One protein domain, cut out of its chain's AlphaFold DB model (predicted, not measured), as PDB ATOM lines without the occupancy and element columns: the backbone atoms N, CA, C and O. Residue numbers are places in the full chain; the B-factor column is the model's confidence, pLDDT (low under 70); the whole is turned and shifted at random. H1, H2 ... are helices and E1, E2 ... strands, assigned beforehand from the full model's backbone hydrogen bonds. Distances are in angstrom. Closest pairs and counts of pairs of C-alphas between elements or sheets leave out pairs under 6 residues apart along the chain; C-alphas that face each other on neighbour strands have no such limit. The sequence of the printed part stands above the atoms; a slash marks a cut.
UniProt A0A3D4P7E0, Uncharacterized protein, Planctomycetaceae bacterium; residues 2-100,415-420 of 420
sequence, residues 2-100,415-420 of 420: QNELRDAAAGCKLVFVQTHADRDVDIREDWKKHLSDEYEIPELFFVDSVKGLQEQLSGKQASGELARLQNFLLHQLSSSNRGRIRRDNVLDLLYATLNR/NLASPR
ATOM      1  N   GLN A   2     171.219 213.697 118.689       50.06
ATOM      2  CA  GLN A   2     170.174 214.708 118.998       50.06
ATOM      3  C   GLN A   2     169.934 214.899 120.509       50.06
ATOM      4  O   GLN A   2     170.008 216.021 120.992       50.06
ATOM      5  N   ASN A   3     169.783 213.816 121.283       48.47
ATOM      6  CA  ASN A   3     169.638 213.922 122.745       48.47
ATOM      7  C   ASN A   3     170.891 214.490 123.441       48.47
ATOM      8  O   ASN A   3     170.766 215.266 124.376       48.47
ATOM      9  N   GLU A   4     172.094 214.160 122.961       55.34
ATOM     10  CA  GLU A   4     173.355 214.659 123.540       55.34
ATOM     11  C   GLU A   4     173.559 216.150 123.262       55.34
ATOM     12  O   GLU A   4     174.041 216.877 124.122       55.34
ATOM     13  N   LEU A   5     173.178 216.615 122.068       57.81
ATOM     14  CA  LEU A   5     173.245 218.024 121.698       57.81
ATOM     15  C   LEU A   5     172.178 218.828 122.446       57.81
ATOM     16  O   LEU A   5     172.451 219.948 122.859       57.81
ATOM     17  N   ARG A   6     171.007 218.236 122.707       57.94
ATOM     18  CA  ARG A   6     169.949 218.836 123.526       57.94
ATOM     19  C   ARG A   6     170.352 218.969 124.996       57.94
ATOM     20  O   ARG A   6     170.160 220.032 125.578       57.94
ATOM     21  N   ASP A   7     170.973 217.937 125.564       58.28
ATOM     22  CA  ASP A   7     171.470 217.956 126.945       58.28
ATOM     23  C   ASP A   7     172.683 218.891 127.107       58.28
ATOM     24  O   ASP A   7     172.791 219.594 128.111       58.28
ATOM     25  N   ALA A   8     173.573 218.958 126.110       57.94
ATOM     26  CA  ALA A   8     174.734 219.853 126.119       57.94
ATOM     27  C   ALA A   8     174.383 221.321 125.809       57.94
ATOM     28  O   ALA A   8     175.107 222.223 126.230       57.94
ATOM     29  N   ALA A   9     173.295 221.570 125.074       58.41
ATOM     30  CA  ALA A   9     172.830 222.910 124.714       58.41
ATOM     31  C   ALA A   9     171.832 223.510 125.716       58.41
ATOM     32  O   ALA A   9     171.436 224.666 125.550       58.41
ATOM     33  N   ALA A  10     171.419 222.763 126.744       59.28
ATOM     34  CA  ALA A  10     170.522 223.267 127.776       59.28
ATOM     35  C   ALA A  10     171.134 224.510 128.453       59.28
ATOM     36  O   ALA A  10     172.162 224.432 129.125       59.28
ATOM     37  N   GLY A  11     170.515 225.675 128.243       56.81
ATOM     38  CA  GLY A  11     170.998 226.947 128.783       56.81
ATOM     39  C   GLY A  11     172.194 227.568 128.049       56.81
ATOM     40  O   GLY A  11     172.891 228.384 128.645       56.81
ATOM     41  N   CYS A  12     172.477 227.190 126.794       62.19
ATOM     42  CA  CYS A  12     173.578 227.757 126.006       62.19
ATOM     43  C   CYS A  12     173.110 228.310 124.649       62.19
ATOM     44  O   CYS A  12     172.423 227.627 123.893       62.19
ATOM     45  N   LYS A  13     173.568 229.517 124.288       69.38
ATOM     46  CA  LYS A  13     173.456 230.034 122.913       69.38
ATOM     47  C   LYS A  13     174.426 229.324 121.963       69.38
ATOM     48  O   LYS A  13     175.610 229.177 122.274       69.38
ATOM     49  N   LEU A  14     173.935 228.925 120.790       73.94
ATOM     50  CA  LEU A  14     174.698 228.164 119.795       73.94
ATOM     51  C   LEU A  14     175.048 229.016 118.567       73.94
ATOM     52  O   LEU A  14     174.292 229.896 118.159       73.94
ATOM     53  N   VAL A  15     176.198 228.722 117.956       78.38
ATOM     54  CA  VAL A  15     176.605 229.266 116.654       78.38
ATOM     55  C   VAL A  15     176.884 228.096 115.725       78.38
ATOM     56  O   VAL A  15     177.733 227.255 116.019       78.38
ATOM     57  N   PHE A  16     176.176 228.051 114.600       82.62
ATOM     58  CA  PHE A  16     176.326 226.994 113.609       82.62
ATOM     59  C   PHE A  16     177.242 227.458 112.475       82.62
ATOM     60  O   PHE A  16     177.015 228.496 111.848       82.62
ATOM     61  N   VAL A  17     178.288 226.672 112.214       85.19
ATOM     62  CA  VAL A  17     179.277 226.938 111.166       85.19
ATOM     63  C   VAL A  17     179.426 225.694 110.297       85.19
ATOM     64  O   VAL A  17     179.849 224.644 110.775       85.19
ATOM     65  N   GLN A  18     179.103 225.825 109.013       85.31
ATOM     66  CA  GLN A  18     179.439 224.844 107.988       85.31
ATOM     67  C   GLN A  18     180.834 225.184 107.440       85.31
ATOM     68  O   GLN A  18     181.086 226.314 107.026       85.31
ATOM     69  N   THR A  19     181.751 224.218 107.470       83.50
ATOM     70  CA  THR A  19     183.136 224.381 106.985       83.50
ATOM     71  C   THR A  19     183.293 223.806 105.572       83.50
ATOM     72  O   THR A  19     182.343 223.234 105.050       83.50
ATOM     73  N   HIS A  20     184.481 223.940 104.966       82.69
ATOM     74  CA  HIS A  20     184.814 223.396 103.634       82.69
ATOM     75  C   HIS A  20     183.973 223.971 102.486       82.69
ATOM     76  O   HIS A  20     183.564 223.263 101.563       82.69
ATOM     77  N   ALA A  21     183.747 225.287 102.516       82.19
ATOM     78  CA  ALA A  21     182.979 225.966 101.477       82.19
ATOM     79  C   ALA A  21     183.602 225.940 100.067       82.19
ATOM     80  O   ALA A  21     182.948 226.321  99.100       82.19
ATOM     81  N   ASP A  22     184.850 225.484  99.931       79.00
ATOM     82  CA  ASP A  22     185.532 225.263  98.654       79.00
ATOM     83  C   ASP A  22     185.086 223.979  97.935       79.00
ATOM     84  O   ASP A  22     185.250 223.870  96.718       79.00
ATOM     85  N   ARG A  23     184.556 222.999  98.678       78.94
ATOM     86  CA  ARG A  23     184.251 221.645  98.180       78.94
ATOM     87  C   ARG A  23     182.800 221.249  98.355       78.94
ATOM     88  O   ARG A  23     182.272 220.527  97.510       78.94
ATOM     89  N   ASP A  24     182.186 221.700  99.438       83.00
ATOM     90  CA  ASP A  24     180.844 221.282  99.800       83.00
ATOM     91  C   ASP A  24     179.784 222.203  99.191       83.00
ATOM     92  O   ASP A  24     180.024 223.367  98.869       83.00
ATOM     93  N   VAL A  25     178.577 221.661  99.029       81.88
ATOM     94  CA  VAL A  25     177.406 222.443  98.628       81.88
ATOM     95  C   VAL A  25     176.884 223.196  99.852       81.88
ATOM     96  O   VAL A  25     176.850 222.656 100.961       81.88
ATOM     97  N   ASP A  26     176.470 224.446  99.656       83.75
ATOM     98  CA  ASP A  26     175.810 225.230 100.697       83.75
ATOM     99  C   ASP A  26     174.462 224.584 101.051       83.75
ATOM    100  O   ASP A  26     173.527 224.590 100.251       83.75
ATOM    101  N   ILE A  27     174.386 224.003 102.248       83.88
ATOM    102  CA  ILE A  27     173.206 223.294 102.764       83.88
ATOM    103  C   ILE A  27     172.581 224.040 103.948       83.88
ATOM    104  O   ILE A  27     171.808 223.466 104.717       83.88
ATOM    105  N   ARG A  28     172.902 225.331 104.124       84.50
ATOM    106  CA  ARG A  28     172.402 226.135 105.249       84.50
ATOM    107  C   ARG A  28     170.881 226.173 105.316       84.50
ATOM    108  O   ARG A  28     170.330 226.072 106.406       84.50
ATOM    109  N   GLU A  29     170.206 226.279 104.174       80.06
ATOM    110  CA  GLU A  29     168.737 226.320 104.115       80.06
ATOM    111  C   GLU A  29     168.092 224.985 104.517       80.06
ATOM    112  O   GLU A  29     167.038 224.975 105.154       80.06
ATOM    113  N   ASP A  30     168.737 223.859 104.212       82.56
ATOM    114  CA  ASP A  30     168.249 222.534 104.600       82.56
ATOM    115  C   ASP A  30     168.453 222.291 106.098       82.56
ATOM    116  O   ASP A  30     167.537 221.842 106.790       82.56
ATOM    117  N   TRP A  31     169.613 222.685 106.636       79.88
ATOM    118  CA  TRP A  31     169.859 222.659 108.079       79.88
ATOM    119  C   TRP A  31     168.946 223.606 108.844       79.88
ATOM    120  O   TRP A  31     168.464 223.244 109.913       79.88
ATOM    121  N   LYS A  32     168.658 224.788 108.296       80.12
ATOM    122  CA  LYS A  32     167.731 225.735 108.911       80.12
ATOM    123  C   LYS A  32     166.334 225.135 109.038       80.12
ATOM    124  O   LYS A  32     165.737 225.283 110.094       80.12
ATOM    125  N   LYS A  33     165.848 224.413 108.021       80.75
ATOM    126  CA  LYS A  33     164.566 223.685 108.078       80.75
ATOM    127  C   LYS A  33     164.588 222.516 109.058       80.75
ATOM    128  O   LYS A  33     163.587 222.259 109.709       80.75
ATOM    129  N   HIS A  34     165.700 221.790 109.147       78.88
ATOM    130  CA  HIS A  34     165.785 220.629 110.034       78.88
ATOM    131  C   HIS A  34     165.931 221.021 111.510       78.88
ATOM    132  O   HIS A  34     165.403 220.353 112.390       78.88
ATOM    133  N   LEU A  35     166.641 222.115 111.787       73.94
ATOM    134  CA  LEU A  35     166.899 222.592 113.142       73.94
ATOM    135  C   LEU A  35     165.842 223.601 113.630       73.94
ATOM    136  O   LEU A  35     165.770 223.839 114.832       73.94
ATOM    137  N   SER A  36     165.013 224.176 112.744       70.06
ATOM    138  CA  SER A  36     163.971 225.150 113.119       70.06
ATOM    139  C   SER A  36     162.887 224.590 114.034       70.06
ATOM    140  O   SER A  36     162.182 225.364 114.679       70.06
ATOM    141  N   ASP A  37     162.726 223.267 114.070       71.94
ATOM    142  CA  ASP A  37     161.740 222.613 114.928       71.94
ATOM    143  C   ASP A  37     162.153 222.695 116.408       71.94
ATOM    144  O   ASP A  37     161.304 222.900 117.272       71.94
ATOM    145  N   GLU A  38     163.458 222.627 116.693       66.69
ATOM    146  CA  GLU A  38     164.013 222.540 118.054       66.69
ATOM    147  C   GLU A  38     164.765 223.807 118.500       66.69
ATOM    148  O   GLU A  38     164.908 224.057 119.697       66.69
ATOM    149  N   TYR A  39     165.234 224.633 117.560       67.38
ATOM    150  CA  TYR A  39     166.044 225.816 117.840       67.38
ATOM    151  C   TYR A  39     165.524 227.036 117.078       67.38
ATOM    152  O   TYR A  39     165.126 226.967 115.915       67.38
ATOM    153  N   GLU A  40     165.581 228.198 117.718       64.12
ATOM    154  CA  GLU A  40     165.445 229.481 117.043       64.12
ATOM    155  C   GLU A  40     166.811 229.853 116.457       64.12
ATOM    156  O   GLU A  40     167.762 230.022 117.213       64.12
ATOM    157  N   ILE A  41     166.949 229.908 115.124       64.50
ATOM    158  CA  ILE A  41     168.254 230.037 114.446       64.50
ATOM    159  C   ILE A  41     168.310 231.323 113.614       64.50
ATOM    160  O   ILE A  41     167.785 231.358 112.494       64.50
ATOM    161  N   PRO A  42     168.965 232.376 114.128       61.16
ATOM    162  CA  PRO A  42     169.075 233.649 113.430       61.16
ATOM    163  C   PRO A  42     170.066 233.615 112.255       61.16
ATOM    164  O   PRO A  42     169.777 234.204 111.215       61.16
ATOM    165  N   GLU A  43     171.215 232.930 112.374       71.56
ATOM    166  CA  GLU A  43     172.305 233.030 111.385       71.56
ATOM    167  C   GLU A  43     173.178 231.752 111.319       71.56
ATOM    168  O   GLU A  43     173.589 231.225 112.354       71.56
ATOM    169  N   LEU A  44     173.467 231.249 110.104       83.50
ATOM    170  CA  LEU A  44     174.417 230.151 109.841       83.50
ATOM    171  C   LEU A  44     175.550 230.648 108.933       83.50
ATOM    172  O   LEU A  44     175.297 231.272 107.896       83.50
ATOM    173  N   PHE A  45     176.791 230.300 109.272       85.56
ATOM    174  CA  PHE A  45     177.979 230.715 108.517       85.56
ATOM    175  C   PHE A  45     178.495 229.578 107.637       85.56
ATOM    176  O   PHE A  45     178.655 228.457 108.119       85.56
ATOM    177  N   PHE A  46     178.788 229.865 106.366       86.69
ATOM    178  CA  PHE A  46     179.384 228.905 105.430       86.69
ATOM    179  C   PHE A  46     180.799 229.347 105.065       86.69
ATOM    180  O   PHE A  46     180.997 230.330 104.356       86.69
ATOM    181  N   VAL A  47     181.793 228.665 105.626       86.62
ATOM    182  CA  VAL A  47     183.152 229.188 105.763       86.62
ATOM    183  C   VAL A  47     184.174 228.289 105.076       86.62
ATOM    184  O   VAL A  47     184.225 227.078 105.296       86.62
ATOM    185  N   ASP A  48     185.062 228.912 104.305       86.38
ATOM    186  CA  ASP A  48     186.299 228.300 103.820       86.38
ATOM    187  C   ASP A  48     187.456 228.682 104.754       86.38
ATOM    188  O   ASP A  48     188.048 229.765 104.672       86.38
ATOM    189  N   SER A  49     187.760 227.785 105.689       83.19
ATOM    190  CA  SER A  49     188.826 227.987 106.671       83.19
ATOM    191  C   SER A  49     190.227 227.925 106.049       83.19
ATOM    192  O   SER A  49     191.156 228.514 106.599       83.19
ATOM    193  N   VAL A  50     190.397 227.244 104.908       84.69
ATOM    194  CA  VAL A  50     191.703 227.050 104.257       84.69
ATOM    195  C   VAL A  50     192.112 228.315 103.516       84.69
ATOM    196  O   VAL A  50     193.220 228.817 103.721       84.69
ATOM    197  N   LYS A  51     191.203 228.878 102.714       83.69
ATOM    198  CA  LYS A  51     191.418 230.174 102.059       83.69
ATOM    199  C   LYS A  51     191.649 231.280 103.082       83.69
ATOM    200  O   LYS A  51     192.579 232.071 102.942       83.69
ATOM    201  N   GLY A  52     190.863 231.278 104.156       82.94
ATOM    202  CA  GLY A  52     191.038 232.193 105.277       82.94
ATOM    203  C   GLY A  52     192.421 232.164 105.918       82.94
ATOM    204  O   GLY A  52     193.020 233.209 106.169       82.94
ATOM    205  N   LEU A  53     192.950 230.961 106.152       83.62
ATOM    206  CA  LEU A  53     194.286 230.778 106.712       83.62
ATOM    207  C   LEU A  53     195.377 231.276 105.752       83.62
ATOM    208  O   LEU A  53     196.334 231.913 106.190       83.62
ATOM    209  N   GLN A  54     195.231 231.035 104.446       84.38
ATOM    210  CA  GLN A  54     196.166 231.533 103.429       84.38
ATOM    211  C   GLN A  54     196.170 233.065 103.350       84.38
ATOM    212  O   GLN A  54     197.236 233.679 103.279       84.38
ATOM    213  N   GLU A  55     194.992 233.691 103.411       85.75
ATOM    214  CA  GLU A  55     194.851 235.149 103.446       85.75
ATOM    215  C   GLU A  55     195.556 235.736 104.675       85.75
ATOM    216  O   GLU A  55     196.387 236.636 104.528       85.75
ATOM    217  N   GLN A  56     195.343 235.144 105.853       82.81
ATOM    218  CA  GLN A  56     195.988 235.563 107.097       82.81
ATOM    219  C   GLN A  56     197.517 235.395 107.064       82.81
ATOM    220  O   GLN A  56     198.242 236.305 107.467       82.81
ATOM    221  N   LEU A  57     198.026 234.270 106.548       84.75
ATOM    222  CA  LEU A  57     199.470 234.033 106.390       84.75
ATOM    223  C   LEU A  57     200.118 235.003 105.392       84.75
ATOM    224  O   LEU A  57     201.294 235.333 105.527       84.75
ATOM    225  N   SER A  58     199.348 235.501 104.421       86.94
ATOM    226  CA  SER A  58     199.784 236.537 103.476       86.94
ATOM    227  C   SER A  58     199.681 237.972 104.021       86.94
ATOM    228  O   SER A  58     199.906 238.925 103.277       86.94
ATOM    229  N   GLY A  59     199.330 238.142 105.303       81.12
ATOM    230  CA  GLY A  59     199.159 239.448 105.948       81.12
ATOM    231  C   GLY A  59     197.893 240.199 105.521       81.12
ATOM    232  O   GLY A  59     197.755 241.386 105.820       81.12
ATOM    233  N   LYS A  60     196.968 239.535 104.819       83.12
ATOM    234  CA  LYS A  60     195.671 240.092 104.428       83.12
ATOM    235  C   LYS A  60     194.630 239.769 105.499       83.12
ATOM    236  O   LYS A  60     194.702 238.733 106.157       83.12
ATOM    237  N   GLN A  61     193.652 240.654 105.675       78.12
ATOM    238  CA  GLN A  61     192.477 240.333 106.486       78.12
ATOM    239  C   GLN A  61     191.670 239.227 105.800       78.12
ATOM    240  O   GLN A  61     191.591 239.201 104.569       78.12
ATOM    241  N   ALA A  62     191.080 238.333 106.599       80.75
ATOM    242  CA  ALA A  62     190.165 237.316 106.094       80.75
ATOM    243  C   ALA A  62     189.031 237.985 105.304       80.75
ATOM    244  O   ALA A  62     188.524 239.030 105.715       80.75
ATOM    245  N   SER A  63     188.645 237.393 104.176       79.19
ATOM    246  CA  SER A  63     187.589 237.894 103.294       79.19
ATOM    247  C   SER A  63     186.339 236.997 103.305       79.19
ATOM    248  O   SER A  63     186.357 235.859 103.779       79.19
ATOM    249  N   GLY A  64     185.212 237.520 102.812       84.12
ATOM    250  CA  GLY A  64     183.962 236.762 102.654       84.12
ATOM    251  C   GLY A  64     183.277 236.359 103.969       84.12
ATOM    252  O   GLY A  64     183.307 237.087 104.960       84.12
ATOM    253  N   GLU A  65     182.637 235.187 103.971       84.06
ATOM    254  CA  GLU A  65     181.885 234.649 105.118       84.06
ATOM    255  C   GLU A  65     182.772 234.368 106.343       84.06
ATOM    256  O   GLU A  65     182.308 234.480 107.476       84.06
ATOM    257  N   LEU A  66     184.071 234.095 106.154       84.94
ATOM    258  CA  LEU A  66     185.000 233.977 107.280       84.94
ATOM    259  C   LEU A  66     185.221 235.326 107.973       84.94
ATOM    260  O   LEU A  66     185.247 235.379 109.200       84.94
ATOM    261  N   ALA A  67     185.348 236.414 107.209       84.31
ATOM    262  CA  ALA A  67     185.448 237.767 107.758       84.31
ATOM    263  C   ALA A  67     184.188 238.129 108.550       84.31
ATOM    264  O   ALA A  67     184.260 238.703 109.634       84.31
ATOM    265  N   ARG A  68     183.022 237.745 108.014       83.69
ATOM    266  CA  ARG A  68     181.722 237.913 108.666       83.69
ATOM    267  C   ARG A  68     181.648 237.126 109.974       83.69
ATOM    268  O   ARG A  68     181.283 237.717 110.984       83.69
ATOM    269  N   LEU A  69     182.065 235.855 109.989       85.75
ATOM    270  CA  LEU A  69     182.141 235.041 111.207       85.75
ATOM    271  C   LEU A  69     183.130 235.634 112.222       85.75
ATOM    272  O   LEU A  69     182.811 235.725 113.402       85.75
ATOM    273  N   GLN A  70     184.315 236.076 111.792       84.00
ATOM    274  CA  GLN A  70     185.297 236.698 112.684       84.00
ATOM    275  C   GLN A  70     184.769 237.999 113.288       84.00
ATOM    276  O   GLN A  70     184.863 238.181 114.498       84.00
ATOM    277  N   ASN A  71     184.160 238.873 112.485       81.50
ATOM    278  CA  ASN A  71     183.526 240.100 112.969       81.50
ATOM    279  C   ASN A  71     182.358 239.793 113.909       81.50
ATOM    280  O   ASN A  71     182.230 240.431 114.951       81.50
ATOM    281  N   PHE A  72     181.544 238.789 113.582       78.94
ATOM    282  CA  PHE A  72     180.461 238.319 114.437       78.94
ATOM    283  C   PHE A  72     180.996 237.849 115.793       78.94
ATOM    284  O   PHE A  72     180.568 238.357 116.823       78.94
ATOM    285  N   LEU A  73     181.995 236.964 115.812       78.00
ATOM    286  CA  LEU A  73     182.608 236.465 117.043       78.00
ATOM    287  C   LEU A  73     183.315 237.585 117.824       78.00
ATOM    288  O   LEU A  73     183.165 237.667 119.038       78.00
ATOM    289  N   LEU A  74     184.044 238.488 117.164       76.12
ATOM    290  CA  LEU A  74     184.780 239.571 117.826       76.12
ATOM    291  C   LEU A  74     183.853 240.631 118.427       76.12
ATOM    292  O   LEU A  74     184.079 241.069 119.556       76.12
ATOM    293  N   HIS A  75     182.801 241.032 117.712       70.06
ATOM    294  CA  HIS A  75     181.863 242.043 118.194       70.06
ATOM    295  C   HIS A  75     180.824 241.453 119.158       70.06
ATOM    296  O   HIS A  75     180.574 242.047 120.215       70.06
ATOM    297  N   GLN A  76     180.274 240.266 118.875       63.50
ATOM    298  CA  GLN A  76     179.273 239.627 119.737       63.50
ATOM    299  C   GLN A  76     179.853 238.880 120.947       63.50
ATOM    300  O   GLN A  76     179.135 238.722 121.925       63.50
ATOM    301  N   LEU A  77     181.136 238.490 120.972       60.81
ATOM    302  CA  LEU A  77     181.779 237.881 122.160       60.81
ATOM    303  C   LEU A  77     182.728 238.840 122.908       60.81
ATOM    304  O   LEU A  77     183.464 238.430 123.819       60.81
ATOM    305  N   SER A  78     182.728 240.130 122.559       61.81
ATOM    306  CA  SER A  78     183.458 241.169 123.301       61.81
ATOM    307  C   SER A  78     182.955 241.299 124.751       61.81
ATOM    308  O   SER A  78     181.857 240.857 125.091       61.81
ATOM    309  N   SER A  79     183.768 241.884 125.641       58.53
ATOM    310  CA  SER A  79     183.520 241.939 127.097       58.53
ATOM    311  C   SER A  79     182.134 242.469 127.495       58.53
ATOM    312  O   SER A  79     181.586 241.998 128.489       58.53
ATOM    313  N   SER A  80     181.550 243.379 126.705       57.81
ATOM    314  CA  SER A  80     180.199 243.925 126.918       57.81
ATOM    315  C   SER A  80     179.093 242.878 126.699       57.81
ATOM    316  O   SER A  80     178.185 242.739 127.516       57.81
ATOM    317  N   ASN A  81     179.213 242.055 125.653       62.44
ATOM    318  CA  ASN A  81     178.212 241.041 125.312       62.44
ATOM    319  C   ASN A  81     178.384 239.731 126.100       62.44
ATOM    320  O   ASN A  81     177.408 239.014 126.289       62.44
ATOM    321  N   ARG A  82     179.575 239.434 126.647       66.38
ATOM    322  CA  ARG A  82     179.776 238.265 127.538       66.38
ATOM    323  C   ARG A  82     178.917 238.326 128.796       66.38
ATOM    324  O   ARG A  82     178.430 237.296 129.249       66.38
ATOM    325  N   GLY A  83     178.758 239.523 129.368       69.38
ATOM    326  CA  GLY A  83     177.898 239.733 130.532       69.38
ATOM    327  C   GLY A  83     176.436 239.416 130.217       69.38
ATOM    328  O   GLY A  83     175.782 238.748 131.013       69.38
ATOM    329  N   ARG A  84     175.969 239.832 129.034       70.38
ATOM    330  CA  ARG A  84     174.621 239.552 128.526       70.38
ATOM    331  C   ARG A  84     174.422 238.066 128.225       70.38
ATOM    332  O   ARG A  84     173.597 237.449 128.873       70.38
ATOM    333  N   ILE A  85     175.286 237.459 127.404       71.31
ATOM    334  CA  ILE A  85     175.230 236.021 127.067       71.31
ATOM    335  C   ILE A  85     175.228 235.148 128.329       71.31
ATOM    336  O   ILE A  85     174.489 234.174 128.413       71.31
ATOM    337  N   ARG A  86     176.027 235.494 129.348       73.75
ATOM    338  CA  ARG A  86     176.027 234.763 130.624       73.75
ATOM    339  C   ARG A  86     174.702 234.908 131.374       73.75
ATOM    340  O   ARG A  86     174.277 233.949 132.007       73.75
ATOM    341  N   ARG A  87     174.092 236.093 131.353       77.12
ATOM    342  CA  ARG A  87     172.817 236.371 132.023       77.12
ATOM    343  C   ARG A  87     171.672 235.624 131.328       77.12
ATOM    344  O   ARG A  87     170.909 234.963 132.022       77.12
ATOM    345  N   ASP A  88     171.654 235.622 129.999       75.62
ATOM    346  CA  ASP A  88     170.682 234.889 129.178       75.62
ATOM    347  C   ASP A  88     170.806 233.372 129.401       75.62
ATOM    348  O   ASP A  88     169.818 232.704 129.678       75.62
ATOM    349  N   ASN A  89     172.030 232.831 129.385       77.81
ATOM    350  CA  ASN A  89     172.283 231.412 129.660       77.81
ATOM    351  C   ASN A  89     171.825 230.998 131.071       77.81
ATOM    352  O   ASN A  89     171.306 229.902 131.271       77.81
ATOM    353  N   VAL A  90     172.019 231.870 132.068       83.94
ATOM    354  CA  VAL A  90     171.524 231.635 133.432       83.94
ATOM    355  C   VAL A  90     169.998 231.647 133.460       83.94
ATOM    356  O   VAL A  90     169.421 230.787 134.113       83.94
ATOM    357  N   LEU A  91     169.345 232.568 132.750       84.56
ATOM    358  CA  LEU A  91     167.883 232.623 132.667       84.56
ATOM    359  C   LEU A  91     167.299 231.415 131.931       84.56
ATOM    360  O   LEU A  91     166.325 230.841 132.410       84.56
ATOM    361  N   ASP A  92     167.924 230.969 130.842       81.69
ATOM    362  CA  ASP A  92     167.531 229.751 130.130       81.69
ATOM    363  C   ASP A  92     167.696 228.507 131.027       81.69
ATOM    364  O   ASP A  92     166.819 227.642 131.060       81.69
ATOM    365  N   LEU A  93     168.783 228.424 131.808       85.56
ATOM    366  CA  LEU A  93     168.979 227.345 132.783       85.56
ATOM    367  C   LEU A  93     167.933 227.404 133.907       85.56
ATOM    368  O   LEU A  93     167.354 226.374 134.246       85.56
ATOM    369  N   LEU A  94     167.671 228.591 134.464       87.75
ATOM    370  CA  LEU A  94     166.659 228.793 135.502       87.75
ATOM    371  C   LEU A  94     165.277 228.382 134.993       87.75
ATOM    372  O   LEU A  94     164.628 227.557 135.628       87.75
ATOM    373  N   TYR A  95     164.879 228.854 133.812       87.00
ATOM    374  CA  TYR A  95     163.625 228.472 133.172       87.00
ATOM    375  C   TYR A  95     163.530 226.956 132.957       87.00
ATOM    376  O   TYR A  95     162.541 226.343 133.350       87.00
ATOM    377  N   ALA A  96     164.575 226.320 132.419       85.00
ATOM    378  CA  ALA A  96     164.587 224.873 132.211       85.00
ATOM    379  C   ALA A  96     164.462 224.091 133.531       85.00
ATOM    380  O   ALA A  96     163.758 223.078 133.592       85.00
ATOM    381  N   THR A  97     165.118 224.556 134.599       87.81
ATOM    382  CA  THR A  97     165.000 223.937 135.928       87.81
ATOM    383  C   THR A  97     163.612 224.132 136.528       87.81
ATOM    384  O   THR A  97     163.028 223.143 136.968       87.81
ATOM    385  N   LEU A  98     163.063 225.351 136.475       90.06
ATOM    386  CA  LEU A  98     161.740 225.691 136.996       90.06
ATOM    387  C   LEU A  98     160.652 224.903 136.276       90.06
ATOM    388  O   LEU A  98     159.880 224.214 136.933       90.06
ATOM    389  N   ASN A  99     160.666 224.893 134.944       87.00
ATOM    390  CA  ASN A  99     159.718 224.142 134.126       87.00
ATOM    391  C   ASN A  99     159.804 222.632 134.429       87.00
ATOM    392  O   ASN A  99     158.797 221.956 134.646       87.00
ATOM    393  N   ARG A 100     161.016 222.074 134.567       88.44
ATOM    394  CA  ARG A 100     161.178 220.666 134.968       88.44
ATOM    395  C   ARG A 100     160.599 220.386 136.359       88.44
ATOM    396  O   ARG A 100     159.940 219.364 136.534       88.44
ATOM    397  N   ASN A 415     170.651 238.401 118.569       59.28
ATOM    398  CA  ASN A 415     170.839 237.758 117.247       59.28
ATOM    399  C   ASN A 415     171.531 236.369 117.320       59.28
ATOM    400  O   ASN A 415     172.249 235.995 116.395       59.28
ATOM    401  N   LEU A 416     171.390 235.618 118.421       60.47
ATOM    402  CA  LEU A 416     172.046 234.310 118.646       60.47
ATOM    403  C   LEU A 416     171.019 233.180 118.739       60.47
ATOM    404  O   LEU A 416     169.907 233.412 119.207       60.47
ATOM    405  N   ALA A 417     171.394 231.960 118.333       55.78
ATOM    406  CA  ALA A 417     170.467 230.832 118.350       55.78
ATOM    407  C   ALA A 417     170.187 230.330 119.773       55.78
ATOM    408  O   ALA A 417     171.129 230.148 120.551       55.78
ATOM    409  N   SER A 418     168.915 230.069 120.095       57.16
ATOM    410  CA  SER A 418     168.475 229.493 121.379       57.16
ATOM    411  C   SER A 418     167.714 228.185 121.176       57.16
ATOM    412  O   SER A 418     166.966 228.075 120.204       57.16
ATOM    413  N   PRO A 419     167.833 227.215 122.099       59.12
ATOM    414  CA  PRO A 419     166.875 226.113 122.174       59.12
ATOM    415  C   PRO A 419     165.464 226.660 122.441       59.12
ATOM    416  O   PRO A 419     165.314 227.599 123.232       59.12
ATOM    417  N   ARG A 420     164.454 226.107 121.757       54.97
ATOM    418  CA  ARG A 420     163.047 226.486 121.958       54.97
ATOM    419  C   ARG A 420     162.520 226.011 123.306       54.97
ATOM    420  O   ARG A 420     162.727 224.821 123.629       54.97
TER     421      ARG A 420
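AT A GLANCE: This is residues 2 to 100 and 415 to 420 of the 420 residues of an uncharacterized protein of Planctomycetaceae bacterium (UniProt A0A3D4P7E0). A loose, elongated frame surrounds a two-stranded parallel sheet, E1 and E2, with the short helix H2 packed to one side of it and H4 to the other. H3 lies beyond one end of the sheet, and H4 and the long helix H5 meet near their ends as a wide V, with H5 making a long arm. The printed part has 105 residues, with five named helices and two named strands in the order H1, E1, H2, E2, H3, H4, H5, and is mostly helix by class. It is loose, with a radius of gyration of the C-alphas of 16.0 A and spans of 51 by 33 by 20 A.

IN THESE COORDINATES: H1 is residues 2 to 9, with C-alpha 2 at (170.174, 214.708, 118.998). E1 is residues 16 to 18, H2 residues 28 to 35 and E2 residues 44 to 46, with C-alpha 44 at (174.417, 230.151, 109.841). H3, residues 49 to 57, is 12.2 A long from first to last C-alpha. H4, residues 64 to 76, is 17.9 A long. H5, residues 79 to 100, is 31.8 A long and ends with C-alpha 100 at (161.178, 220.666, 134.968).

HOW THE PARTS SIT: H1 is apart from E2 and from the other four helices. E1 and E2 are parallel neighbours at 20 degrees, with N 18 and O 45 2.8 A apart and N 45 and O 16 3.2 A apart, both within hydrogen-bond range. E1, H2 and E2 form a strand-helix-strand unit, two parallel neighbour strands with a helix between them along the chain, and its crossover is right-handed. The closest C-alphas of H2 and E2 are those of Arg 28 and Leu 44, 6.4 A apart. The closest of E2 and H4 are those of Phe 46 and Glu 65, 6.3 A apart. H3 and H4 are close but not clearly touching, about perpendicular at 80 degrees, with Gly 52 and Leu 66 the closest C-alphas at 6.6 A. H4 and H5 are also close but not clearly touching, about perpendicular at 79 degrees, with Gln 76 and Arg 82 the closest C-alphas at 7.9 A. H5 is apart from E1, E2, H1, H2 and H3. In H1, H2, H3 and H4 every O i to N i+4 pair is within hydrogen-bond range; in H5 16 of 18 are.

THE WHOLE: The two C-alphas farthest apart, those of Ser 58 and Arg 100, are 52.3 A from each other. Residues 101 to 414 are not printed, and C-alphas 100 and 415 are 26.4 A apart across the cut. Residues 418 to 419 pair antiparallel with residues 39 to 40. No link is long. Residues 78 to 83, of which 79 to 83 belong to H5, stand free. The mean pLDDT of the printed part is 75.3, and residues 2 to 13, 38 to 42, 76 to 83 and 415 to 420 are under 70.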